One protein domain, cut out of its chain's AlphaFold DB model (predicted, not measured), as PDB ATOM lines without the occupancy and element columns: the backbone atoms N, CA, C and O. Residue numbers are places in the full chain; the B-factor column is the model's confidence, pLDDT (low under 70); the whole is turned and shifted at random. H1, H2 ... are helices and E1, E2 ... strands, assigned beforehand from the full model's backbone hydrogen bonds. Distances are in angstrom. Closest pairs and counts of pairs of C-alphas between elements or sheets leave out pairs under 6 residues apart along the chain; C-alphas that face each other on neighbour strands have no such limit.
ATOM      1  N   ALA A   6       5.038  27.157  -0.584       62.19
ATOM      2  CA  ALA A   6       4.497  26.219   0.401       62.19
ATOM      3  C   ALA A   6       5.547  25.758   1.432       62.19
ATOM      4  O   ALA A   6       5.228  25.517   2.596       62.19
ATOM      5  N   ALA A   7       6.819  25.653   1.033       66.94
ATOM      6  CA  ALA A   7       7.894  25.266   1.944       66.94
ATOM      7  C   ALA A   7       8.228  26.392   2.933       66.94
ATOM      8  O   ALA A   7       8.544  26.127   4.095       66.94
ATOM      9  N   TRP A   8       8.150  27.646   2.479       80.94
ATOM     10  CA  TRP A   8       8.319  28.820   3.332       80.94
ATOM     11  C   TRP A   8       7.148  29.003   4.311       80.94
ATOM     12  O   TRP A   8       7.394  29.124   5.510       80.94
ATOM     13  N   SER A   9       5.893  28.937   3.843       78.06
ATOM     14  CA  SER A   9       4.715  29.160   4.701       78.06
ATOM     15  C   SER A   9       4.674  28.206   5.896       78.06
ATOM     16  O   SER A   9       4.562  28.636   7.045       78.06
ATOM     17  N   GLY A  10       4.920  26.916   5.651       85.25
ATOM     18  CA  GLY A  10       4.972  25.913   6.709       85.25
ATOM     19  C   GLY A  10       6.093  26.148   7.730       85.25
ATOM     20  O   GLY A  10       5.913  25.828   8.905       85.25
ATOM     21  N   ARG A  11       7.248  26.700   7.321       88.25
ATOM     22  CA  ARG A  11       8.318  27.083   8.263       88.25
ATOM     23  C   ARG A  11       7.908  28.291   9.097       88.25
ATOM     24  O   ARG A  11       7.993  28.203  10.317       88.25
ATOM     25  N   ALA A  12       7.405  29.348   8.460       89.31
ATOM     26  CA  ALA A  12       6.937  30.558   9.134       89.31
ATOM     27  C   ALA A  12       5.890  30.239  10.217       89.31
ATOM     28  O   ALA A  12       6.051  30.643  11.369       89.31
ATOM     29  N   VAL A  13       4.872  29.431   9.885       92.75
ATOM     30  CA  VAL A  13       3.836  28.993  10.839       92.75
ATOM     31  C   VAL A  13       4.446  28.281  12.045       92.75
ATOM     32  O   VAL A  13       4.091  28.590  13.183       92.75
ATOM     33  N   ARG A  14       5.364  27.330  11.825       93.88
ATOM     34  CA  ARG A  14       5.999  26.584  12.923       93.88
ATOM     35  C   ARG A  14       6.838  27.491  13.816       93.88
ATOM     36  O   ARG A  14       6.705  27.398  15.032       93.88
ATOM     37  N   SER A  15       7.652  28.367  13.227       93.94
ATOM     38  CA  SER A  15       8.508  29.295  13.971       93.94
ATOM     39  C   SER A  15       7.688  30.256  14.833       93.94
ATOM     40  O   SER A  15       7.963  30.388  16.024       93.94
ATOM     41  N   LEU A  16       6.639  30.867  14.267       95.75
ATOM     42  CA  LEU A  16       5.756  31.769  15.012       95.75
ATOM     43  C   LEU A  16       5.019  31.039  16.137       95.75
ATOM     44  O   LEU A  16       5.031  31.511  17.269       95.75
ATOM     45  N   ARG A  17       4.417  29.872  15.860       95.19
ATOM     46  CA  ARG A  17       3.712  29.086  16.888       95.19
ATOM     47  C   ARG A  17       4.625  28.725  18.054       95.19
ATOM     48  O   ARG A  17       4.242  28.943  19.199       95.19
ATOM     49  N   ALA A  18       5.813  28.199  17.757       95.19
ATOM     50  CA  ALA A  18       6.758  27.766  18.778       95.19
ATOM     51  C   ALA A  18       7.204  28.936  19.666       95.19
ATOM     52  O   ALA A  18       7.185  28.813  20.889       95.19
ATOM     53  N   PHE A  19       7.541  30.082  19.067       95.56
ATOM     54  CA  PHE A  19       7.952  31.248  19.844       95.56
ATOM     55  C   PHE A  19       6.804  31.834  20.662       95.56
ATOM     56  O   PHE A  19       7.000  32.160  21.826       95.56
ATOM     57  N   VAL A  20       5.600  31.954  20.089       95.06
ATOM     58  CA  VAL A  20       4.431  32.468  20.822       95.06
ATOM     59  C   VAL A  20       4.109  31.574  22.018       95.06
ATOM     60  O   VAL A  20       3.899  32.077  23.120       95.06
ATOM     61  N   GLU A  21       4.130  30.252  21.837       93.75
ATOM     62  CA  GLU A  21       3.919  29.303  22.931       93.75
ATOM     63  C   GLU A  21       4.977  29.455  24.032       93.75
ATOM     64  O   GLU A  21       4.629  29.517  25.215       93.75
ATOM     65  N   ALA A  22       6.251  29.579  23.656       93.88
ATOM     66  CA  ALA A  22       7.334  29.778  24.609       93.88
ATOM     67  C   ALA A  22       7.246  31.136  25.320       93.88
ATOM     68  O   ALA A  22       7.343  31.185  26.540       93.88
ATOM     69  N   ALA A  23       6.976  32.234  24.613       93.44
ATOM     70  CA  ALA A  23       6.826  33.562  25.214       93.44
ATOM     71  C   ALA A  23       5.658  33.620  26.221       93.44
ATOM     72  O   ALA A  23       5.680  34.399  27.180       93.44
ATOM     73  N   CYS A  24       4.643  32.767  26.048       91.12
ATOM     74  CA  CYS A  24       3.540  32.627  26.993       91.12
ATOM     75  C   CYS A  24       3.848  31.720  28.198       91.12
ATOM     76  O   CYS A  24       3.217  31.905  29.237       91.12
ATOM     77  N   ARG A  25       4.742  30.727  28.079       91.75
ATOM     78  CA  ARG A  25       4.878  29.643  29.078       91.75
ATOM     79  C   ARG A  25       6.272  29.468  29.680       91.75
ATOM     80  O   ARG A  25       6.380  28.952  30.788       91.75
ATOM     81  N   ASP A  26       7.323  29.845  28.964       94.69
ATOM     82  CA  ASP A  26       8.709  29.670  29.390       94.69
ATOM     83  C   ASP A  26       9.188  30.885  30.194       94.69
ATOM     84  O   ASP A  26       9.514  31.944  29.656       94.69
ATOM     85  N   GLU A  27       9.274  30.710  31.510       94.75
ATOM     86  CA  GLU A  27       9.707  31.746  32.448       94.75
ATOM     87  C   GLU A  27      11.172  32.183  32.257       94.75
ATOM     88  O   GLU A  27      11.550  33.287  32.654       94.75
ATOM     89  N   LYS A  28      12.035  31.341  31.670       95.50
ATOM     90  CA  LYS A  28      13.402  31.752  31.313       95.50
ATOM     91  C   LYS A  28      13.344  32.733  30.146       95.50
ATOM     92  O   LYS A  28      13.941  33.806  30.234       95.50
ATOM     93  N   LEU A  29      12.617  32.380  29.084       95.62
ATOM     94  CA  LEU A  29      12.479  33.235  27.906       95.62
ATOM     95  C   LEU A  29      11.830  34.574  28.265       95.62
ATOM     96  O   LEU A  29      12.329  35.617  27.858       95.62
ATOM     97  N   ARG A  30      10.760  34.555  29.065       95.25
ATOM     98  CA  ARG A  30      10.058  35.766  29.517       95.25
ATOM     99  C   ARG A  30      10.986  36.740  30.237       95.25
ATOM    100  O   ARG A  30      11.046  37.905  29.858       95.25
ATOM    101  N   ARG A  31      11.771  36.254  31.204       95.88
ATOM    102  CA  ARG A  31      12.764  37.079  31.912       95.88
ATOM    103  C   ARG A  31      13.841  37.617  30.976       95.88
ATOM    104  O   ARG A  31      14.204  38.782  31.084       95.88
ATOM    105  N   LEU A  32      14.323  36.794  30.041       96.38
ATOM    106  CA  LEU A  32      15.302  37.239  29.051       96.38
ATOM    107  C   LEU A  32      14.736  38.319  28.126       96.38
ATOM    108  O   LEU A  32      15.433  39.288  27.866       96.38
ATOM    109  N   LEU A  33      13.488  38.208  27.670       96.25
ATOM    110  CA  LEU A  33      12.849  39.245  26.852       96.25
ATOM    111  C   LEU A  33      12.772  40.598  27.581       96.25
ATOM    112  O   LEU A  33      12.943  41.644  26.957       96.25
ATOM    113  N   GLU A  34      12.589  40.596  28.901       95.62
ATOM    114  CA  GLU A  34      12.573  41.827  29.694       95.62
ATOM    115  C   GLU A  34      13.973  42.404  29.946       95.62
ATOM    116  O   GLU A  34      14.127  43.625  29.893       95.62
ATOM    117  N   SER A  35      14.973  41.555  30.228       96.38
ATOM    118  CA  SER A  35      16.302  41.988  30.693       96.38
ATOM    119  C   SER A  35      17.386  42.054  29.613       96.38
ATOM    120  O   SER A  35      18.293  42.875  29.707       96.38
ATOM    121  N   ASP A  36      17.342  41.146  28.637       96.62
ATOM    122  CA  ASP A  36      18.278  41.044  27.508       96.62
ATOM    123  C   ASP A  36      17.571  40.443  26.271       96.62
ATOM    124  O   ASP A  36      17.847  39.305  25.855       96.62
ATOM    125  N   PRO A  37      16.619  41.184  25.673       96.44
ATOM    126  CA  PRO A  37      15.851  40.690  24.535       96.44
ATOM    127  C   PRO A  37      16.715  40.347  23.321       96.44
ATOM    128  O   PRO A  37      16.347  39.471  22.547       96.44
ATOM    129  N   ALA A  38      17.884  40.969  23.152       95.75
ATOM    130  CA  ALA A  38      18.782  40.624  22.054       95.75
ATOM    131  C   ALA A  38      19.304  39.183  22.193       95.75
ATOM    132  O   ALA A  38      19.325  38.437  21.214       95.75
ATOM    133  N   THR A  39      19.683  38.759  23.404       95.31
ATOM    134  CA  THR A  39      20.033  37.354  23.665       95.31
ATOM    135  C   THR A  39      18.820  36.439  23.533       95.31
ATOM    136  O   THR A  39      18.939  35.386  22.908       95.31
ATOM    137  N   ALA A  40      17.654  36.853  24.041       95.62
ATOM    138  CA  ALA A  40      16.416  36.083  23.923       95.62
ATOM    139  C   ALA A  40      16.082  35.746  22.458       95.62
ATOM    140  O   ALA A  40      15.839  34.590  22.126       95.62
ATOM    141  N   LEU A  41      16.122  36.742  21.569       95.12
ATOM    142  CA  LEU A  41      15.827  36.566  20.145       95.12
ATOM    143  C   LEU A  41      16.905  35.721  19.441       95.12
ATOM    144  O   LEU A  41      16.568  34.848  18.642       95.12
ATOM    145  N   ARG A  42      18.189  35.889  19.796       94.56
ATOM    146  CA  ARG A  42      19.286  35.060  19.262       94.56
ATOM    147  C   ARG A  42      19.176  33.583  19.640       94.56
ATOM    148  O   ARG A  42      19.464  32.740  18.794       94.56
ATOM    149  N   GLU A  43      18.737  33.246  20.860       93.62
ATOM    150  CA  GLU A  43      18.468  31.843  21.250       93.62
ATOM    151  C   GLU A  43      17.417  31.193  20.325       93.62
ATOM    152  O   GLU A  43      17.439  29.981  20.108       93.62
ATOM    153  N   TRP A  44      16.552  32.012  19.721       92.19
ATOM    154  CA  TRP A  44      15.525  31.622  18.753       92.19
ATOM    155  C   TRP A  44      15.927  31.848  17.290       92.19
ATOM    156  O   TRP A  44      15.093  31.715  16.396       92.19
ATOM    157  N   GLN A  45      17.209  32.131  17.036       91.56
ATOM    158  CA  GLN A  45      17.778  32.382  15.705       91.56
ATOM    159  C   GLN A  45      17.132  33.571  14.978       91.56
ATOM    160  O   GLN A  45      17.048  33.586  13.748       91.56
ATOM    161  N   TRP A  46      16.650  34.559  15.729       91.31
ATOM    162  CA  TRP A  46      16.140  35.809  15.182       91.31
ATOM    163  C   TRP A  46      17.162  36.906  15.416       91.31
ATOM    164  O   TRP A  46      17.460  37.268  16.556       91.31
ATOM    165  N   GLU A  47      17.724  37.410  14.323       89.75
ATOM    166  CA  GLU A  47      18.799  38.388  14.359       89.75
ATOM    167  C   GLU A  47      18.257  39.764  13.985       89.75
ATOM    168  O   GLU A  47      17.522  39.945  13.016       89.75
ATOM    169  N   SER A  48      18.597  40.758  14.798       90.81
ATOM    170  CA  SER A  48      18.233  42.144  14.551       90.81
ATOM    171  C   SER A  48      19.205  43.058  15.278       90.81
ATOM    172  O   SER A  48      19.461  42.880  16.468       90.81
ATOM    173  N   ASP A  49      19.697  44.078  14.586       90.31
ATOM    174  CA  ASP A  49      20.588  45.083  15.177       90.31
ATOM    175  C   ASP A  49      19.820  46.218  15.870       90.31
ATOM    176  O   ASP A  49      20.413  47.155  16.405       90.31
ATOM    177  N   VAL A  50      18.485  46.165  15.849       92.62
ATOM    178  CA  VAL A  50      17.627  47.263  16.310       92.62
ATOM    179  C   VAL A  50      16.753  46.902  17.513       92.62
ATOM    180  O   VAL A  50      15.836  47.653  17.858       92.62
ATOM    181  N   VAL A  51      17.051  45.795  18.194       94.94
ATOM    182  CA  VAL A  51      16.303  45.323  19.371       94.94
ATOM    183  C   VAL A  51      16.293  46.397  20.482       94.94
ATOM    184  O   VAL A  51      17.343  46.957  20.815       94.94
ATOM    185  N   PRO A  52      15.123  46.761  21.045       93.31
ATOM    186  CA  PRO A  52      15.029  47.624  22.224       93.31
ATOM    187  C   PRO A  52      15.676  47.022  23.474       93.31
ATOM    188  O   PRO A  52      16.011  45.848  23.511       93.31
ATOM    189  N   ALA A  53      15.828  47.831  24.524       92.62
ATOM    190  CA  ALA A  53      16.407  47.368  25.789       92.62
ATOM    191  C   ALA A  53      15.498  46.386  26.550       92.62
ATOM    192  O   ALA A  53      15.979  45.655  27.405       92.62
ATOM    193  N   SER A  54      14.197  46.384  26.251       93.06
ATOM    194  CA  SER A  54      13.214  45.503  26.874       93.06
ATOM    195  C   SER A  54      12.091  45.191  25.885       93.06
ATOM    196  O   SER A  54      11.681  46.070  25.126       93.06
ATOM    197  N   LEU A  55      11.616  43.946  25.888       95.25
ATOM    198  CA  LEU A  55      10.454  43.471  25.143       95.25
ATOM    199  C   LEU A  55       9.506  42.781  26.133       95.25
ATOM    200  O   LEU A  55       9.672  41.592  26.401       95.25
ATOM    201  N   PRO A  56       8.535  43.495  26.723       91.75
ATOM    202  CA  PRO A  56       7.682  42.908  27.747       91.75
ATOM    203  C   PRO A  56       6.910  41.713  27.165       91.75
ATOM    204  O   PRO A  56       6.273  41.843  26.114       91.75
ATOM    205  N   PRO A  57       6.969  40.531  27.795       89.44
ATOM    206  CA  PRO A  57       6.265  39.357  27.316       89.44
ATOM    207  C   PRO A  57       4.747  39.547  27.471       89.44
ATOM    208  O   PRO A  57       4.293  40.372  28.271       89.44
ATOM    209  N   PRO A  58       3.921  38.762  26.755       85.88
ATOM    210  CA  PRO A  58       2.472  38.877  26.862       85.88
ATOM    211  C   PRO A  58       2.013  38.669  28.313       85.88
ATOM    212  O   PRO A  58       2.407  37.703  28.978       85.88
ATOM    213  N   MET A  59       1.167  39.582  28.799       79.19
ATOM    214  CA  MET A  59       0.576  39.519  30.145       79.19
ATOM    215  C   MET A  59      -0.570  38.506  30.256       79.19
ATOM    216  O   MET A  59      -0.923  38.091  31.357       79.19
ATOM    217  N   SER A  60      -1.176  38.124  29.132       76.12
ATOM    218  CA  SER A  60      -2.305  37.195  29.072       76.12
ATOM    219  C   SER A  60      -2.131  36.196  27.931       76.12
ATOM    220  O   SER A  60      -1.256  36.352  27.076       76.12
ATOM    221  N   ALA A  61      -2.942  35.136  27.939       76.50
ATOM    222  CA  ALA A  61      -2.940  34.158  26.862       76.50
ATOM    223  C   ALA A  61      -3.323  34.832  25.538       76.50
ATOM    224  O   ALA A  61      -4.360  35.487  25.435       76.50
ATOM    225  N   VAL A  62      -2.490  34.640  24.521       83.56
ATOM    226  CA  VAL A  62      -2.721  35.193  23.192       83.56
ATOM    227  C   VAL A  62      -3.688  34.297  22.421       83.56
ATOM    228  O   VAL A  62      -3.452  33.098  22.275       83.56
ATOM    229  N   SER A  63      -4.774  34.878  21.908       83.12
ATOM    230  CA  SER A  63      -5.796  34.168  21.133       83.12
ATOM    231  C   SER A  63      -5.794  34.641  19.679       83.12
ATOM    232  O   SER A  63      -6.603  35.473  19.276       83.12
ATOM    233  N   VAL A  64      -4.845  34.127  18.891       91.00
ATOM    234  CA  VAL A  64      -4.775  34.359  17.438       91.00
ATOM    235  C   VAL A  64      -4.546  33.047  16.696       91.00
ATOM    236  O   VAL A  64      -3.825  32.165  17.167       91.00
ATOM    237  N   SER A  65      -5.141  32.923  15.512       91.69
ATOM    238  CA  SER A  65      -4.877  31.798  14.615       91.69
ATOM    239  C   SER A  65      -3.551  32.003  13.889       91.69
ATOM    240  O   SER A  65      -3.348  33.018  13.223       91.69
ATOM    241  N   ILE A  66      -2.652  31.023  13.979       94.62
ATOM    242  CA  ILE A  66      -1.372  31.020  13.260       94.62
ATOM    243  C   ILE A  66      -1.400  29.869  12.262       94.62
ATOM    244  O   ILE A  66      -1.014  28.754  12.596       94.62
ATOM    245  N   ASP A  67      -1.898  30.089  11.056       93.50
ATOM    246  CA  ASP A  67      -1.944  29.094   9.985       93.50
ATOM    247  C   ASP A  67      -1.793  29.772   8.618       93.50
ATOM    248  O   ASP A  67      -1.779  30.998   8.514       93.50
ATOM    249  N   ASP A  68      -1.648  28.985   7.554       92.25
ATOM    250  CA  ASP A  68      -1.431  29.533   6.213       92.25
ATOM    251  C   ASP A  68      -2.579  30.443   5.753       92.25
ATOM    252  O   ASP A  68      -2.334  31.419   5.044       92.25
ATOM    253  N   ALA A  69      -3.825  30.155   6.144       92.25
ATOM    254  CA  ALA A  69      -4.965  30.972   5.750       92.25
ATOM    255  C   ALA A  69      -4.956  32.311   6.498       92.25
ATOM    256  O   ALA A  69      -5.164  33.352   5.874       92.25
ATOM    257  N   SER A  70      -4.659  32.310   7.802       93.69
ATOM    258  CA  SER A  70      -4.582  33.540   8.592       93.69
ATOM    259  C   SER A  70      -3.384  34.403   8.198       93.69
ATOM    260  O   SER A  70      -3.522  35.623   8.123       93.69
ATOM    261  N   LEU A  71      -2.235  33.799   7.889       95.56
ATOM    262  CA  LEU A  71      -1.001  34.514   7.562       95.56
ATOM    263  C   LEU A  71      -0.928  34.996   6.108       95.56
ATOM    264  O   LEU A  71      -0.350  36.049   5.846       95.56
ATOM    265  N   LEU A  72      -1.476  34.234   5.156       94.44
ATOM    266  CA  LEU A  72      -1.299  34.487   3.715       94.44
ATOM    267  C   LEU A  72      -2.589  34.857   2.988       94.44
ATOM    268  O   LEU A  72      -2.548  35.127   1.784       94.44
ATOM    269  N   GLY A  73      -3.712  34.819   3.697       93.88
ATOM    270  CA  GLY A  73      -5.035  35.088   3.166       93.88
ATOM    271  C   GLY A  73      -5.616  33.936   2.333       93.88
ATOM    272  O   GLY A  73      -4.894  33.022   1.888       93.88
ATOM    273  N   PRO A  74      -6.939  33.971   2.083       93.75
ATOM    274  CA  PRO A  74      -7.637  32.969   1.287       93.75
ATOM    275  C   PRO A  74      -7.086  32.848  -0.137       93.75
ATOM    276  O   PRO A  74      -6.825  33.843  -0.811       93.75
ATOM    277  N   ILE A  75      -6.986  31.615  -0.646       92.00
ATOM    278  CA  ILE A  75      -6.525  31.347  -2.023       92.00
ATOM    279  C   ILE A  75      -7.393  32.079  -3.055       92.00
ATOM    280  O   ILE A  75      -6.862  32.620  -4.021       92.00
ATOM    281  N   ALA A  76      -8.706  32.161  -2.819       94.00
ATOM    282  CA  ALA A  76      -9.655  32.826  -3.710       94.00
ATOM    283  C   ALA A  76      -9.387  34.331  -3.907       94.00
ATOM    284  O   ALA A  76      -9.884  34.912  -4.868       94.00
ATOM    285  N   TRP A  77      -8.609  34.970  -3.027       94.75
ATOM    286  CA  TRP A  77      -8.287  36.402  -3.104       94.75
ATOM    287  C   TRP A  77      -6.882  36.685  -3.636       94.75
ATOM    288  O   TRP A  77      -6.478  37.842  -3.743       94.75
ATOM    289  N   ARG A  78      -6.139  35.643  -4.024       92.69
ATOM    290  CA  ARG A  78      -4.808  35.745  -4.641       92.69
ATOM    291  C   ARG A  78      -4.937  36.155  -6.107       92.69
ATOM    292  O   ARG A  78      -4.742  35.359  -7.020       92.69
ATOM    293  N   THR A  79      -5.331  37.405  -6.294       93.12
ATOM    294  CA  THR A  79      -5.632  38.044  -7.579       93.12
ATOM    295  C   THR A  79      -4.641  39.180  -7.855       93.12
ATOM    296  O   THR A  79      -3.706  39.390  -7.078       93.12
ATOM    297  N   GLU A  80      -4.813  39.899  -8.967       93.12
ATOM    298  CA  GLU A  80      -4.044  41.121  -9.226       93.12
ATOM    299  C   GLU A  80      -4.433  42.225  -8.227       93.12
ATOM    300  O   GLU A  80      -5.625  42.437  -7.990       93.12
ATOM    301  N   PRO A  81      -3.458  42.936  -7.635       94.56
ATOM    302  CA  PRO A  81      -3.743  44.004  -6.693       94.56
ATOM    303  C   PRO A  81      -4.311  45.238  -7.391       94.56
ATOM    304  O   PRO A  81      -4.040  45.512  -8.563       94.56
ATOM    305  N   ASP A  82      -5.032  46.046  -6.618       92.19
ATOM    306  CA  ASP A  82      -5.437  47.379  -7.044       92.19
ATOM    307  C   ASP A  82      -4.202  48.232  -7.395       92.19
ATOM    308  O   ASP A  82      -3.239  48.337  -6.627       92.19
ATOM    309  N   LYS A  83      -4.245  48.886  -8.560       91.56
ATOM    310  CA  LYS A  83      -3.198  49.803  -9.024       91.56
ATOM    311  C   LYS A  83      -2.975  50.966  -8.056       91.56
ATOM    312  O   LYS A  83      -1.855  51.469  -7.994       91.56
ATOM    313  N   ALA A  84      -3.995  51.385  -7.307       89.81
ATOM    314  CA  ALA A  84      -3.860  52.421  -6.288       89.81
ATOM    315  C   ALA A  84      -2.912  51.990  -5.155       89.81
ATOM    316  O   ALA A  84      -2.068  52.780  -4.732       89.81
ATOM    317  N   LEU A  85      -2.957  50.720  -4.729       90.31
ATOM    318  CA  LEU A  85      -2.029  50.192  -3.720       90.31
ATOM    319  C   LEU A  85      -0.581  50.206  -4.216       90.31
ATOM    320  O   LEU A  85       0.330  50.543  -3.464       90.31
ATOM    321  N   LEU A  86      -0.371  49.911  -5.502       92.75
ATOM    322  CA  LEU A  86       0.956  49.946  -6.126       92.75
ATOM    323  C   LEU A  86       1.557  51.360  -6.200       92.75
ATOM    324  O   LEU A  86       2.764  51.510  -6.404       92.75
ATOM    325  N   ARG A  87       0.731  52.402  -6.046       91.50
ATOM    326  CA  ARG A  87       1.166  53.805  -6.038       91.50
ATOM    327  C   ARG A  87       1.503  54.336  -4.648       91.50
ATOM    328  O   ARG A  87       2.050  55.431  -4.563       91.50
ATOM    329  N   GLN A  88       1.238  53.581  -3.579       92.69
ATOM    330  CA  GLN A  88       1.547  54.025  -2.222       92.69
ATOM    331  C   GLN A  88       3.046  54.297  -2.045       92.69
ATOM    332  O   GLN A  88       3.895  53.459  -2.368       92.69
ATOM    333  N   THR A  89       3.366  55.459  -1.470       94.44
ATOM    334  CA  THR A  89       4.742  55.944  -1.300       94.44
ATOM    335  C   THR A  89       5.633  54.936  -0.584       94.44
ATOM    336  O   THR A  89       6.749  54.670  -1.024       94.44
ATOM    337  N   GLN A  90       5.148  54.317   0.492       94.75
ATOM    338  CA  GLN A  90       5.973  53.389   1.266       94.75
ATOM    339  C   GLN A  90       6.327  52.119   0.502       94.75
ATOM    340  O   GLN A  90       7.464  51.661   0.587       94.75
ATOM    341  N   LEU A  91       5.384  51.571  -0.271       95.88
ATOM    342  CA  LEU A  91       5.644  50.400  -1.101       95.88
ATOM    343  C   LEU A  91       6.722  50.710  -2.146       95.88
ATOM    344  O   LEU A  91       7.645  49.926  -2.335       95.88
ATOM    345  N   ARG A  92       6.650  51.886  -2.774       96.25
ATOM    346  CA  ARG A  92       7.669  52.366  -3.718       96.25
ATOM    347  C   ARG A  92       9.038  52.538  -3.061       96.25
ATOM    348  O   ARG A  92      10.039  52.105  -3.627       96.25
ATOM    349  N   LEU A  93       9.085  53.086  -1.847       97.50
ATOM    350  CA  LEU A  93      10.324  53.200  -1.071       97.50
ATOM    351  C   LEU A  93      10.927  51.830  -0.726       97.50
ATOM    352  O   LEU A  93      12.145  51.681  -0.781       97.50
ATOM    353  N   LEU A  94      10.107  50.823  -0.411       97.75
ATOM    354  CA  LEU A  94      10.572  49.442  -0.229       97.75
ATOM    355  C   LEU A  94      11.124  48.858  -1.532       97.75
ATOM    356  O   LEU A  94      12.225  48.316  -1.540       97.75
ATOM    357  N   LEU A  95      10.383  48.987  -2.636       96.88
ATOM    358  CA  LEU A  95      10.792  48.469  -3.946       96.88
ATOM    359  C   LEU A  95      12.108  49.094  -4.434       96.88
ATOM    360  O   LEU A  95      12.894  48.422  -5.094       96.88
ATOM    361  N   ALA A  96      12.361  50.356  -4.084       97.12
ATOM    362  CA  ALA A  96      13.609  51.057  -4.370       97.12
ATOM    363  C   ALA A  96      14.738  50.774  -3.352       97.12
ATOM    364  O   ALA A  96      15.815  51.357  -3.458       97.12
ATOM    365  N   GLY A  97      14.505  49.913  -2.354       96.94
ATOM    366  CA  GLY A  97      15.491  49.539  -1.334       96.94
ATOM    367  C   GLY A  97      15.743  50.600  -0.256       96.94
ATOM    368  O   GLY A  97      16.687  50.476   0.520       96.94
ATOM    369  N   ALA A  98      14.919  51.647  -0.182       97.38
ATOM    370  CA  ALA A  98      15.054  52.711   0.813       97.38
ATOM    371  C   ALA A  98      14.410  52.363   2.162       97.38
ATOM    372  O   ALA A  98      14.788  52.931   3.190       97.38
ATOM    373  N   LYS A  99      13.433  51.448   2.167       97.00
ATOM    374  CA  LYS A  99      12.784  50.940   3.381       97.00
ATOM    375  C   LYS A  99      13.088  49.459   3.601       97.00
ATOM    376  O   LYS A  99      12.981  48.700   2.645       97.00
ATOM    377  N   PRO A 100      13.391  49.043   4.843       97.12
ATOM    378  CA  PRO A 100      13.580  47.630   5.177       97.12
ATOM    379  C   PRO A 100      12.255  46.856   5.278       97.12
ATOM    380  O   PRO A 100      12.194  45.684   4.931       97.12
ATOM    381  N   LEU A 101      11.182  47.517   5.720       98.25
ATOM    382  CA  LEU A 101       9.861  46.934   5.945       98.25
ATOM    383  C   LEU A 101       8.787  47.980   5.640       98.25
ATOM    384  O   LEU A 101       8.987  49.180   5.863       98.25
ATOM    385  N   VAL A 102       7.627  47.520   5.182       97.75
ATOM    386  CA  VAL A 102       6.401  48.327   5.126       97.75
ATOM    387  C   VAL A 102       5.268  47.626   5.851       97.75
ATOM    388  O   VAL A 102       5.163  46.399   5.817       97.75
ATOM    389  N   LEU A 103       4.415  48.435   6.471       97.44
ATOM    390  CA  LEU A 103       3.134  48.038   7.032       97.44
ATOM    391  C   LEU A 103       2.041  48.802   6.280       97.44
ATOM    392  O   LEU A 103       1.982  50.028   6.343       97.44
ATOM    393  N   ILE A 104       1.198  48.079   5.547       95.56
ATOM    394  CA  ILE A 104       0.100  48.651   4.761       95.56
ATOM    395  C   ILE A 104      -1.223  48.187   5.360       95.56
ATOM    396  O   ILE A 104      -1.411  46.992   5.566       95.56
ATOM    397  N   HIS A 105      -2.148  49.110   5.610       93.88
ATOM    398  CA  HIS A 105      -3.492  48.776   6.083       93.88
ATOM    399  C   HIS A 105      -4.500  48.778   4.933       93.88
ATOM    400  O   HIS A 105      -4.400  49.579   4.003       93.88
ATOM    401  N   GLY A 106      -5.475  47.876   4.995       93.56
ATOM    402  CA  GLY A 106      -6.536  47.757   3.999       93.56
ATOM    403  C   GLY A 106      -7.400  46.527   4.241       93.56
ATOM    404  O   GLY A 106      -7.170  45.777   5.191       93.56
ATOM    405  N   SER A 107      -8.388  46.303   3.372       94.19
ATOM    406  CA  SER A 107      -9.203  45.087   3.425       94.19
ATOM    407  C   SER A 107      -8.351  43.842   3.188       94.19
ATOM    408  O   SER A 107      -7.449  43.836   2.345       94.19
ATOM    409  N   GLU A 108      -8.663  42.759   3.898       95.69
ATOM    410  CA  GLU A 108      -7.947  41.487   3.779       95.69
ATOM    411  C   GLU A 108      -7.861  41.000   2.321       95.69
ATOM    412  O   GLU A 108      -6.811  40.518   1.895       95.69
ATOM    413  N   GLN A 109      -8.921  41.186   1.528       96.12
ATOM    414  CA  GLN A 109      -8.941  40.832   0.106       96.12
ATOM    415  C   GLN A 109      -7.866  41.582  -0.691       96.12
ATOM    416  O   GLN A 109      -7.052  40.959  -1.376       96.12
ATOM    417  N   ASN A 110      -7.827  42.910  -0.569       96.56
ATOM    418  CA  ASN A 110      -6.877  43.741  -1.305       96.56
ATOM    419  C   ASN A 110      -5.433  43.480  -0.854       96.56
ATOM    420  O   ASN A 110      -4.519  43.401  -1.679       96.56
ATOM    421  N   LEU A 111      -5.227  43.286   0.451       97.25
ATOM    422  CA  LEU A 111      -3.919  42.952   1.004       97.25
ATOM    423  C   LEU A 111      -3.450  41.555   0.581       97.25
ATOM    424  O   LEU A 111      -2.265  41.376   0.315       97.25
ATOM    425  N   THR A 112      -4.351  40.580   0.444       97.38
ATOM    426  CA  THR A 112      -4.017  39.231  -0.048       97.38
ATOM    427  C   THR A 112      -3.562  39.255  -1.510       97.38
ATOM    428  O   THR A 112      -2.590  38.580  -1.878       97.38
ATOM    429  N   ALA A 113      -4.223  40.060  -2.347       97.31
ATOM    430  CA  ALA A 113      -3.812  40.286  -3.730       97.31
ATOM    431  C   ALA A 113      -2.412  40.927  -3.791       97.31
ATOM    432  O   ALA A 113      -1.509  40.403  -4.450       97.31
ATOM    433  N   LEU A 114      -2.178  41.989  -3.006       97.81
ATOM    434  CA  LEU A 114      -0.872  42.652  -2.929       97.81
ATOM    435  C   LEU A 114       0.228  41.716  -2.408       97.81
ATOM    436  O   LEU A 114       1.308  41.648  -2.992       97.81
ATOM    437  N   ALA A 115      -0.049  40.945  -1.357       97.12
ATOM    438  CA  ALA A 115       0.884  39.970  -0.799       97.12
ATOM    439  C   ALA A 115       1.309  38.923  -1.839       97.12
ATOM    440  O   ALA A 115       2.477  38.546  -1.940       97.12
ATOM    441  N   THR A 116       0.360  38.452  -2.647       95.81
ATOM    442  CA  THR A 116       0.628  37.501  -3.733       95.81
ATOM    443  C   THR A 116       1.523  38.125  -4.800       95.81
ATOM    444  O   THR A 116       2.530  37.528  -5.189       95.81
ATOM    445  N   TRP A 117       1.212  39.351  -5.213       96.38
ATOM    446  CA  TRP A 117       2.000  40.102  -6.189       96.38
ATOM    447  C   TRP A 117       3.437  40.377  -5.718       96.38
ATOM    448  O   TRP A 117       4.377  40.265  -6.512       96.38
ATOM    449  N   MET A 118       3.622  40.687  -4.432       96.88
ATOM    450  CA  MET A 118       4.933  40.927  -3.815       96.88
ATOM    451  C   MET A 118       5.766  39.646  -3.711       96.88
ATOM    452  O   MET A 118       6.942  39.646  -4.078       96.88
ATOM    453  N   ARG A 119       5.161  38.526  -3.298       94.88
ATOM    454  CA  ARG A 119       5.852  37.226  -3.237       94.88
ATOM    455  C   ARG A 119       6.319  36.742  -4.601       94.88
ATOM    456  O   ARG A 119       7.435  36.241  -4.718       94.88
ATOM    457  N   ALA A 120       5.527  36.970  -5.651       94.06
ATOM    458  CA  ALA A 120       5.940  36.684  -7.029       94.06
ATOM    459  C   ALA A 120       7.202  37.464  -7.459       94.06
ATOM    460  O   ALA A 120       7.854  37.098  -8.434       94.06
ATOM    461  N   ARG A 121       7.568  38.520  -6.720       94.75
ATOM    462  CA  ARG A 121       8.754  39.364  -6.936       94.75
ATOM    463  C   ARG A 121       9.866  39.123  -5.916       94.75
ATOM    464  O   ARG A 121      10.834  39.872  -5.892       94.75
ATOM    465  N   GLY A 122       9.758  38.063  -5.115       94.69
ATOM    466  CA  GLY A 122      10.805  37.640  -4.187       94.69
ATOM    467  C   GLY A 122      10.779  38.326  -2.821       94.69
ATOM    468  O   GLY A 122      11.738  38.174  -2.076       94.69
ATOM    469  N   PHE A 123       9.708  39.046  -2.481       96.75
ATOM    470  CA  PHE A 123       9.517  39.592  -1.136       96.75
ATOM    471  C   PHE A 123       8.804  38.594  -0.221       96.75
ATOM    472  O   PHE A 123       8.035  37.745  -0.677       96.75
ATOM    473  N   PHE A 124       9.005  38.745   1.084       97.19
ATOM    474  CA  PHE A 124       8.272  38.022   2.117       97.19
ATOM    475  C   PHE A 124       7.098  38.865   2.603       97.19
ATOM    476  O   PHE A 124       7.203  40.089   2.698       97.19
ATOM    477  N   THR A 125       5.962  38.222   2.884       97.38
ATOM    478  CA  THR A 125       4.719  38.930   3.221       97.38
ATOM    479  C   THR A 125       3.914  38.193   4.278       97.38
ATOM    480  O   THR A 125       3.643  37.011   4.082       97.38
ATOM    481  N   LEU A 126       3.433  38.875   5.315       97.75
ATOM    482  CA  LEU A 126       2.467  38.311   6.266       97.75
ATOM    483  C   LEU A 126       1.331  39.292   6.521       97.75
ATOM    484  O   LEU A 126       1.561  40.486   6.719       97.75
ATOM    485  N   LEU A 127       0.105  38.780   6.558       97.94
ATOM    486  CA  LEU A 127      -1.016  39.509   7.131       97.94
ATOM    487  C   LEU A 127      -0.862  39.544   8.657       97.94
ATOM    488  O   LEU A 127      -0.535  38.536   9.290       97.94
ATOM    489  N   GLY A 128      -1.097  40.716   9.240       96.94
ATOM    490  CA  GLY A 128      -0.935  40.976  10.668       96.94
ATOM    491  C   GLY A 128      -1.873  40.133  11.540       96.94
ATOM    492  O   GLY A 128      -2.910  39.668  11.059       96.94
ATOM    493  N   PRO A 129      -1.544  39.929  12.823       96.56
ATOM    494  CA  PRO A 129      -2.267  39.015  13.717       96.56
ATOM    495  C   PRO A 129      -3.700  39.445  14.046       96.56
ATOM    496  O   PRO A 129      -4.501  38.618  14.485       96.56
ATOM    497  N   HIS A 130      -4.021  40.722  13.843       94.94
ATOM    498  CA  HIS A 130      -5.293  41.314  14.226       94.94
ATOM    499  C   HIS A 130      -6.109  41.758  13.011       94.94
ATOM    500  O   HIS A 130      -5.558  42.160  11.979       94.94
ATOM    501  N   GLU A 131      -7.428  41.689  13.158       94.75
ATOM    502  CA  GLU A 131      -8.393  42.358  12.293       94.75
ATOM    503  C   GLU A 131      -9.104  43.467  13.069       94.75
ATOM    504  O   GLU A 131      -9.229  43.404  14.294       94.75
ATOM    505  N   PHE A 132      -9.527  44.505  12.359       91.88
ATOM    506  CA  PHE A 132     -10.203  45.654  12.944       91.88
ATOM    507  C   PHE A 132     -11.162  46.282  11.934       91.88
ATOM    508  O   PHE A 132     -11.110  45.999  10.734       91.88
ATOM    509  N   LEU A 133     -12.030  47.164  12.424       83.12
ATOM    510  CA  LEU A 133     -12.743  48.117  11.584       83.12
ATOM    511  C   LEU A 133     -12.116  49.499  11.784       83.12
ATOM    512  O   LEU A 133     -11.852  49.887  12.929       83.12
ATOM    513  N   PRO A 134     -11.836  50.242  10.699       76.50
ATOM    514  CA  PRO A 134     -11.337  51.599  10.834       76.50
ATOM    515  C   PRO A 134     -12.387  52.428  11.576       76.50
ATOM    516  O   PRO A 134     -13.557  52.454  11.190       76.50
ATOM    517  N   GLN A 135     -11.973  53.101  12.652       79.88
ATOM    518  CA  GLN A 135     -12.855  54.053  13.309       79.88
ATOM    519  C   GLN A 135     -13.075  55.222  12.348       79.88
ATOM    520  O   GLN A 135     -12.115  55.816  11.865       79.88
ATOM    521  N   HIS A 136     -14.329  55.562  12.070       79.38
ATOM    522  CA  HIS A 136     -14.624  56.711  11.227       79.38
ATOM    523  C   HIS A 136     -14.450  58.007  12.031       79.38
ATOM    524  O   HIS A 136     -15.210  58.261  12.966       79.38
ATOM    525  N   ASP A 137     -13.475  58.833  11.658       78.00
ATOM    526  CA  ASP A 137     -13.300  60.188  12.197       78.00
ATOM    527  C   ASP A 137     -13.762  61.207  11.152       78.00
ATOM    528  O   ASP A 137     -13.064  61.496  10.177       78.00
ATOM    529  N   SER A 138     -14.968  61.751  11.339       77.44
ATOM    530  CA  SER A 138     -15.541  62.709  10.393       77.44
ATOM    531  C   SER A 138     -14.698  63.970  10.251       77.44
ATOM    532  O   SER A 138     -14.734  64.557   9.179       77.44
ATOM    533  N   CYS A 139     -13.917  64.357  11.265       76.62
ATOM    534  CA  CYS A 139     -13.066  65.547  11.223       76.62
ATOM    535  C   CYS A 139     -11.800  65.325  10.379       76.62
ATOM    536  O   CYS A 139     -11.166  66.280   9.954       76.62
ATOM    537  N   LYS A 140     -11.438  64.075  10.079       75.75
ATOM    538  CA  LYS A 140     -10.250  63.707   9.284       75.75
ATOM    539  C   LYS A 140     -10.627  63.015   7.974       75.75
ATOM    540  O   LYS A 140      -9.917  62.136   7.496       75.75
ATOM    541  N   GLY A 141     -11.787  63.358   7.411       69.31
ATOM    542  CA  GLY A 141     -12.263  62.754   6.159       69.31
ATOM    543  C   GLY A 141     -12.543  61.248   6.269       69.31
ATOM    544  O   GLY A 141     -12.415  60.527   5.287       69.31
ATOM    545  N   GLY A 142     -12.885  60.769   7.468       72.94
ATOM    546  CA  GLY A 142     -13.139  59.360   7.773       72.94
ATOM    547  C   GLY A 142     -11.912  58.585   8.264       72.94
ATOM    548  O   GLY A 142     -12.075  57.467   8.749       72.94
ATOM    549  N   TYR A 143     -10.704  59.155   8.197       73.00
ATOM    550  CA  TYR A 143      -9.474  58.510   8.663       73.00
ATOM    551  C   TYR A 143      -9.267  58.693  10.172       73.00
ATOM    552  O   TYR A 143      -9.140  59.813  10.651       73.00
ATOM    553  N   SER A 144      -9.116  57.603  10.921       78.56
ATOM    554  CA  SER A 144      -8.732  57.652  12.335       78.56
ATOM    555  C   SER A 144      -7.379  56.992  12.563       78.56
ATOM    556  O   SER A 144      -7.091  55.923  12.029       78.56
ATOM    557  N   ASN A 145      -6.569  57.594  13.435       78.62
ATOM    558  CA  ASN A 145      -5.381  56.937  13.986       78.62
ATOM    559  C   ASN A 145      -5.744  55.865  15.030       78.62
ATOM    560  O   ASN A 145      -4.880  55.109  15.468       78.62
ATOM    561  N   ARG A 146      -7.005  55.814  15.468       80.50
ATOM    562  CA  ARG A 146      -7.523  54.821  16.410       80.50
ATOM    563  C   ARG A 146      -8.256  53.717  15.654       80.50
ATOM    564  O   ARG A 146      -8.911  53.957  14.641       80.50
ATOM    565  N   MET A 147      -8.177  52.510  16.193       80.06
ATOM    566  CA  MET A 147      -8.890  51.343  15.684       80.06
ATOM    567  C   MET A 147      -9.982  50.956  16.675       80.06
ATOM    568  O   MET A 147      -9.787  51.047  17.888       80.06
ATOM    569  N   THR A 148     -11.121  50.506  16.162       73.38
ATOM    570  CA  THR A 148     -12.194  49.912  16.966       73.38
ATOM    571  C   THR A 148     -12.263  48.415  16.696       73.38
ATOM    572  O   THR A 148     -11.917  47.964  15.606       73.38
ATOM    573  N   GLU A 149     -12.719  47.652  17.693       79.00
ATOM    574  CA  GLU A 149     -12.990  46.211  17.551       79.00
ATOM    575  C   GLU A 149     -11.764  45.377  17.136       79.00
ATOM    576  O   GLU A 149     -11.870  44.421  16.369       79.00
ATOM    577  N   VAL A 150     -10.583  45.730  17.658       87.88
ATOM    578  CA  VAL A 150      -9.354  44.964  17.418       87.88
ATOM    579  C   VAL A 150      -9.510  43.566  18.015       87.88
ATOM    580  O   VAL A 150      -9.626  43.404  19.230       87.88
ATOM    581  N   THR A 151      -9.521  42.553  17.154       91.88
ATOM    582  CA  THR A 151      -9.677  41.144  17.533       91.88
ATOM    583  C   THR A 151      -8.667  40.276  16.789       91.88
ATOM    584  O   THR A 151      -8.013  40.726  15.846       91.88
ATOM    585  N   GLY A 152      -8.490  39.028  17.230       93.50
ATOM    586  CA  GLY A 152      -7.656  38.065  16.511       93.50
ATOM    587  C   GLY A 152      -8.181  37.847  15.091       93.50
ATOM    588  O   GLY A 152      -9.373  37.617  14.895       93.50
ATOM    589  N   ALA A 153      -7.291  37.928  14.103       94.31
ATOM    590  CA  ALA A 153      -7.681  37.870  12.703       94.31
ATOM    591  C   ALA A 153      -8.295  36.520  12.317       94.31
ATOM    592  O   ALA A 153      -7.786  35.454  12.681       94.31
ATOM    593  N   ARG A 154      -9.350  36.567  11.500       94.06
ATOM    594  CA  ARG A 154     -10.018  35.392  10.940       94.06
ATOM    595  C   ARG A 154      -9.856  35.402   9.430       94.06
ATOM    596  O   ARG A 154     -10.294  36.327   8.758       94.06
ATOM    597  N   ALA A 155      -9.241  34.351   8.898       94.00
ATOM    598  CA  ALA A 155      -9.014  34.239   7.465       94.00
ATOM    599  C   ALA A 155     -10.335  34.279   6.687       94.00
ATOM    600  O   ALA A 155     -11.233  33.474   6.939       94.00
ATOM    601  N   GLY A 156     -10.431  35.179   5.712       94.38
ATOM    602  CA  GLY A 156     -11.620  35.302   4.873       94.38
ATOM    603  C   GLY A 156     -12.732  36.157   5.474       94.38
ATOM    604  O   GLY A 156     -13.830  36.170   4.920       94.38
ATOM    605  N   SER A 157     -12.473  36.879   6.569       93.50
ATOM    606  CA  SER A 157     -13.442  37.816   7.145       93.50
ATOM    607  C   SER A 157     -13.669  39.030   6.245       93.50
ATOM    608  O   SER A 157     -14.743  39.629   6.277       93.50
ATOM    609  N   GLY A 158     -12.666  39.404   5.442       92.62
ATOM    610  CA  GLY A 158     -12.705  40.612   4.613       92.62
ATOM    611  C   GLY A 158     -12.510  41.902   5.416       92.62
ATOM    612  O   GLY A 158     -12.515  42.987   4.830       92.62
ATOM    613  N   ALA A 159     -12.307  41.793   6.734       93.19
ATOM    614  CA  ALA A 159     -12.054  42.914   7.628       93.19
ATOM    615  C   ALA A 159     -10.736  43.630   7.291       93.19
ATOM    616  O   ALA A 159      -9.919  43.149   6.494       93.19
ATOM    617  N   TRP A 160     -10.523  44.803   7.891       94.12
ATOM    618  CA  TRP A 160      -9.254  45.502   7.738       94.12
ATOM    619  C   TRP A 160      -8.158  44.813   8.541       94.12
ATOM    620  O   TRP A 160      -8.373  44.359   9.664       94.12
ATOM    621  N   ARG A 161      -6.972  44.731   7.940       95.12
ATOM    622  CA  ARG A 161      -5.775  44.124   8.528       95.12
ATOM    623  C   ARG A 161      -4.548  44.957   8.167       95.12
ATOM    624  O   ARG A 161      -4.623  45.879   7.355       95.12
ATOM    625  N   GLY A 162      -3.414  44.627   8.772       96.12
ATOM    626  CA  GLY A 162      -2.100  45.057   8.296       96.12
ATOM    627  C   GLY A 162      -1.491  44.023   7.350       96.12
ATOM    628  O   GLY A 162      -1.695  42.826   7.531       96.12
ATOM    629  N   LEU A 163      -0.717  44.468   6.368       98.19
ATOM    630  CA  LEU A 163       0.179  43.651   5.558       98.19
ATOM    631  C   LEU A 163       1.614  44.100   5.811       98.19
ATOM    632  O   LEU A 163       1.964  45.247   5.540       98.19
ATOM    633  N   LEU A 164       2.430  43.170   6.289       98.62
ATOM    634  CA  LEU A 164       3.865  43.331   6.468       98.62
ATOM    635  C   LEU A 164       4.579  42.837   5.213       98.62
ATOM    636  O   LEU A 164       4.297  41.726   4.761       98.62
ATOM    637  N   VAL A 165       5.498  43.633   4.664       98.44
ATOM    638  CA  VAL A 165       6.304  43.246   3.494       98.44
ATOM    639  C   VAL A 165       7.762  43.658   3.665       98.44
ATOM    640  O   VAL A 165       8.037  44.833   3.908       98.44
ATOM    641  N   ALA A 166       8.687  42.712   3.502       98.06
ATOM    642  CA  ALA A 166      10.132  42.938   3.610       98.06
ATOM    643  C   ALA A 166      10.908  42.059   2.605       98.06
ATOM    644  O   ALA A 166      10.353  41.080   2.090       98.06
ATOM    645  N   PRO A 167      12.175  42.389   2.285       96.81
ATOM    646  CA  PRO A 167      13.003  41.575   1.395       96.81
ATOM    647  C   PRO A 167      13.542  40.304   2.073       96.81
ATOM    648  O   PRO A 167      14.003  39.403   1.376       96.81
ATOM    649  N   ASP A 168      13.467  40.204   3.402       93.88
ATOM    650  CA  ASP A 168      13.931  39.056   4.181       93.88
ATOM    651  C   ASP A 168      12.832  38.475   5.090       93.88
ATOM    652  O   ASP A 168      11.899  39.159   5.510       93.88
ATOM    653  N   GLU A 169      12.938  37.175   5.369       93.56
ATOM    654  CA  GLU A 169      11.946  36.421   6.141       93.56
ATOM    655  C   GLU A 169      11.902  36.856   7.614       93.56
ATOM    656  O   GLU A 169      10.815  36.982   8.185       93.56
ATOM    657  N   GLN A 170      13.061  37.103   8.229       94.12
ATOM    658  CA  GLN A 170      13.154  37.383   9.663       94.12
ATOM    659  C   GLN A 170      12.458  38.695  10.025       94.12
ATOM    660  O   GLN A 170      11.686  38.726  10.984       94.12
ATOM    661  N   THR A 171      12.650  39.751   9.236       96.56
ATOM    662  CA  THR A 171      12.027  41.060   9.460       96.56
ATOM    663  C   THR A 171      10.502  40.970   9.481       96.56
ATOM    664  O   THR A 171       9.868  41.549  10.365       96.56
ATOM    665  N   VAL A 172       9.886  40.211   8.565       97.25
ATOM    666  CA  VAL A 172       8.418  40.060   8.524       97.25
ATOM    667  C   VAL A 172       7.906  39.251   9.719       97.25
ATOM    668  O   VAL A 172       6.886  39.614  10.303       97.25
ATOM    669  N   LEU A 173       8.614  38.186  10.114       97.19
ATOM    670  CA  LEU A 173       8.248  37.377  11.282       97.19
ATOM    671  C   LEU A 173       8.349  38.187  12.580       97.19
ATOM    672  O   LEU A 173       7.408  38.199  13.372       97.19
ATOM    673  N   MET A 174       9.454  38.912  12.774       97.44
ATOM    674  CA  MET A 174       9.646  39.784  13.935       97.44
ATOM    675  C   MET A 174       8.593  40.887  13.981       97.44
ATOM    676  O   MET A 174       7.996  41.114  15.031       97.44
ATOM    677  N   ALA A 175       8.305  41.540  12.853       98.00
ATOM    678  CA  ALA A 175       7.287  42.582  12.800       98.00
ATOM    679  C   ALA A 175       5.887  42.046  13.130       98.00
ATOM    680  O   ALA A 175       5.130  42.710  13.840       98.00
ATOM    681  N   TRP A 176       5.561  40.827  12.691       97.88
ATOM    682  CA  TRP A 176       4.297  40.170  13.028       97.88
ATOM    683  C   TRP A 176       4.163  39.948  14.539       97.88
ATOM    684  O   TRP A 176       3.109  40.202  15.119       97.88
ATOM    685  N   LEU A 177       5.250  39.554  15.204       96.94
ATOM    686  CA  LEU A 177       5.276  39.379  16.658       96.94
ATOM    687  C   LEU A 177       5.240  40.704  17.402       96.94
ATOM    688  O   LEU A 177       4.595  40.790  18.441       96.94
ATOM    689  N   CYS A 178       5.869  41.747  16.857       96.81
ATOM    690  CA  CYS A 178       5.754  43.080  17.430       96.81
ATOM    691  C   CYS A 178       4.294  43.549  17.422       96.81
ATOM    692  O   CYS A 178       3.829  44.069  18.431       96.81
ATOM    693  N   GLN A 179       3.553  43.298  16.335       95.75
ATOM    694  CA  GLN A 179       2.114  43.579  16.284       95.75
ATOM    695  C   GLN A 179       1.308  42.717  17.261       95.75
ATOM    696  O   GLN A 179       0.298  43.177  17.789       95.75
ATOM    697  N   LEU A 180       1.723  41.469  17.489       95.31
ATOM    698  CA  LEU A 180       1.034  40.554  18.397       95.31
ATOM    699  C   LEU A 180       1.210  40.947  19.868       95.31
ATOM    700  O   LEU A 180       0.255  40.907  20.637       95.31
ATOM    701  N   PHE A 181       2.437  41.294  20.256       94.19
ATOM    702  CA  PHE A 181       2.807  41.561  21.645       94.19
ATOM    703  C   PHE A 181       2.805  43.049  22.014       94.19
ATOM    704  O   PHE A 181       3.045  43.380  23.171       94.19
ATOM    705  N   GLY A 182       2.524  43.944  21.062       92.50
ATOM    706  CA  GLY A 182       2.521  45.391  21.296       92.50
ATOM    707  C   GLY A 182       3.925  45.974  21.487       92.50
ATOM    708  O   GLY A 182       4.106  46.918  22.252       92.50
ATOM    709  N   TRP A 183       4.938  45.414  20.821       95.00
ATOM    710  CA  TRP A 183       6.319  45.914  20.876       95.00
ATOM    711  C   TRP A 183       6.522  47.085  19.906       95.00
ATOM    712  O   TRP A 183       7.249  46.981  18.916       95.00
ATOM    713  N   GLU A 184       5.856  48.206  20.183       94.19
ATOM    714  CA  GLU A 184       5.752  49.356  19.274       94.19
ATOM    715  C   GLU A 184       7.112  49.969  18.902       94.19
ATOM    716  O   GLU A 184       7.372  50.216  17.720       94.19
ATOM    717  N   SER A 185       8.035  50.172  19.857       95.56
ATOM    718  CA  SER A 185       9.366  50.705  19.521       95.56
ATOM    719  C   SER A 185      10.159  49.737  18.656       95.56
ATOM    720  O   SER A 185      10.863  50.176  17.742       95.56
ATOM    721  N   PHE A 186      10.020  48.426  18.879       97.44
ATOM    722  CA  PHE A 186      10.689  47.443  18.033       97.44
ATOM    723  C   PHE A 186      10.112  47.454  16.614       97.44
ATOM    724  O   PHE A 186      10.875  47.574  15.655       97.44
ATOM    725  N   LEU A 187       8.780  47.452  16.474       97.88
ATOM    726  CA  LEU A 187       8.105  47.555  15.176       97.88
ATOM    727  C   LEU A 187       8.538  48.808  14.412       97.88
ATOM    728  O   LEU A 187       8.906  48.726  13.241       97.88
ATOM    729  N   GLY A 188       8.552  49.967  15.077       97.88
ATOM    730  CA  GLY A 188       8.972  51.223  14.463       97.88
ATOM    731  C   GLY A 188      10.412  51.175  13.949       97.88
ATOM    732  O   GLY A 188      10.705  51.644  12.849       97.88
ATOM    733  N   ARG A 189      11.323  50.549  14.702       97.88
ATOM    734  CA  ARG A 189      12.714  50.382  14.263       97.88
ATOM    735  C   ARG A 189      12.836  49.414  13.085       97.88
ATOM    736  O   ARG A 189      13.582  49.713  12.155       97.88
ATOM    737  N   LEU A 190      12.071  48.318  13.076       98.19
ATOM    738  CA  LEU A 190      11.997  47.402  11.929       98.19
ATOM    739  C   LEU A 190      11.455  48.103  10.675       98.19
ATOM    740  O   LEU A 190      11.922  47.821   9.580       98.19
ATOM    741  N   LEU A 191      10.541  49.070  10.821       97.94
ATOM    742  CA  LEU A 191      10.033  49.931   9.736       97.94
ATOM    743  C   LEU A 191      11.050  50.983   9.245       97.94
ATOM    744  O   LEU A 191      10.774  51.723   8.290       97.94
ATOM    745  N   GLY A 192      12.225  51.054   9.880       97.38
ATOM    746  CA  GLY A 192      13.295  52.001   9.576       97.38
ATOM    747  C   GLY A 192      13.099  53.389  10.189       97.38
ATOM    748  O   GLY A 192      13.722  54.347   9.724       97.38
ATOM    749  N   TYR A 193      12.227  53.533  11.192       98.00
ATOM    750  CA  TYR A 193      12.018  54.812  11.869       98.00
ATOM    751  C   TYR A 193      13.178  55.141  12.823       98.00
ATOM    752  O   TYR A 193      13.824  54.235  13.362       98.00
TER     753      TYR A 193
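What this domain is: This is residues 6 to 193 of the 372 residues of an uncharacterized protein of Nitrosospira sp. Nsp13 (UniProt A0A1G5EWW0). A strongly twisted sheet of four strands stands between two helices, H7 packed on one face and H8 on the other, with H9 folded back beside H8. The long helix H1 runs past H8 toward a helical hairpin, H2 and H3, at one end, while residues 135 to 146, between E2 and E3, reach far out at the other. The printed part has 188 residues, with nine named helices and four named strands in the order H1 H2 H3 H4 H5 H6 E1 H7 E2 E3 E4 H8 H9; the sheet, E1 E4 E2 E3, is antiparallel and the class is mixed. It is compact, with a radius of gyration of the C-alphas of 16.3 A, and spans 46 by 37 by 30 A.

Where its parts are: Find C-alpha 102 at (6.401, 48.327, 5.126), where E1 begins; it runs to residue 107. E4 is residues 160 to 166, 20.0 A; E2, residues 124 to 134, 25.4 A, bends by 72 degrees at residue 130; E3 is residues 147 to 152. H7 is residues 108 to 119, 16.1 A, and H8 residues 169 to 181, 18.7 A. H1 starts at C-alpha 6, (4.497, 26.219, 0.401), and runs 28.9 A to residue 25. The shorter helices are H2, 27 to 35; H3, 37 to 43; H4, 68 to 72; H5, 83 to 86; H6, 89 to 95; and H9, 184 to 190.

How they stand to each other: Look first at N 104 and O 163, 2.9 A, between E1 and E4; then N 128 and O 162, 2.8 A, between E4 and E2; then N 131 and O 151, 2.9 A, in the hairpin E2 and E3. E1, H7 and E2 form a split strand-helix-strand unit, two strands running the same way with E4 between them, its crossover right-handed. Three layers result: H7, height 8.4 A, and H8, height 8.0 A, lie on opposite faces, closest to E2 at C-alphas Ala 115 and Thr 125, 5.7 A, and Phe 124 and Glu 169, 5.7 A. H4 is on the same face as H7, over none of the strands; H6 is on the sheet, its Gln 90 C-alpha 6.4 A from that of Val 102. H5 is close to H7 but not clearly touching, C-alphas Leu 85 and Leu 114 being 7.7 A apart. H8 and H9, a hairpin, touch at C-alphas Cys 178 and Leu 187, 5.5 A, at a shallow tilt of 10 degrees. H1, the hub, only just touches H8 with residues 12 to 16, by 3 pairs of C-alphas within 8 A, the closest Leu 16 and Leu 173, 7.2 A; it only just touches H4, also by 3 pairs, with Ser 9 and Asp 68 closest, 6.3 A, and touches H2 only at the corner. H2 and H3, a hairpin, touch at C-alphas Leu 32 and Ala 40, 5.4 A. Every O i to N i+4 pair is within hydrogen-bond range in H2, H3, H4, H6, H7, H8 and H9, and 15 of 16 in H1; H5 is too short for one.

The domain as a whole: The two C-alphas farthest apart, Lys 28 and Gly 141, are 47.5 A apart. The printed part has no cut; the links H3 to H4 and E2 to E3 are long. Confidence is under 70 at residues 6 to 7 and 141 of this model.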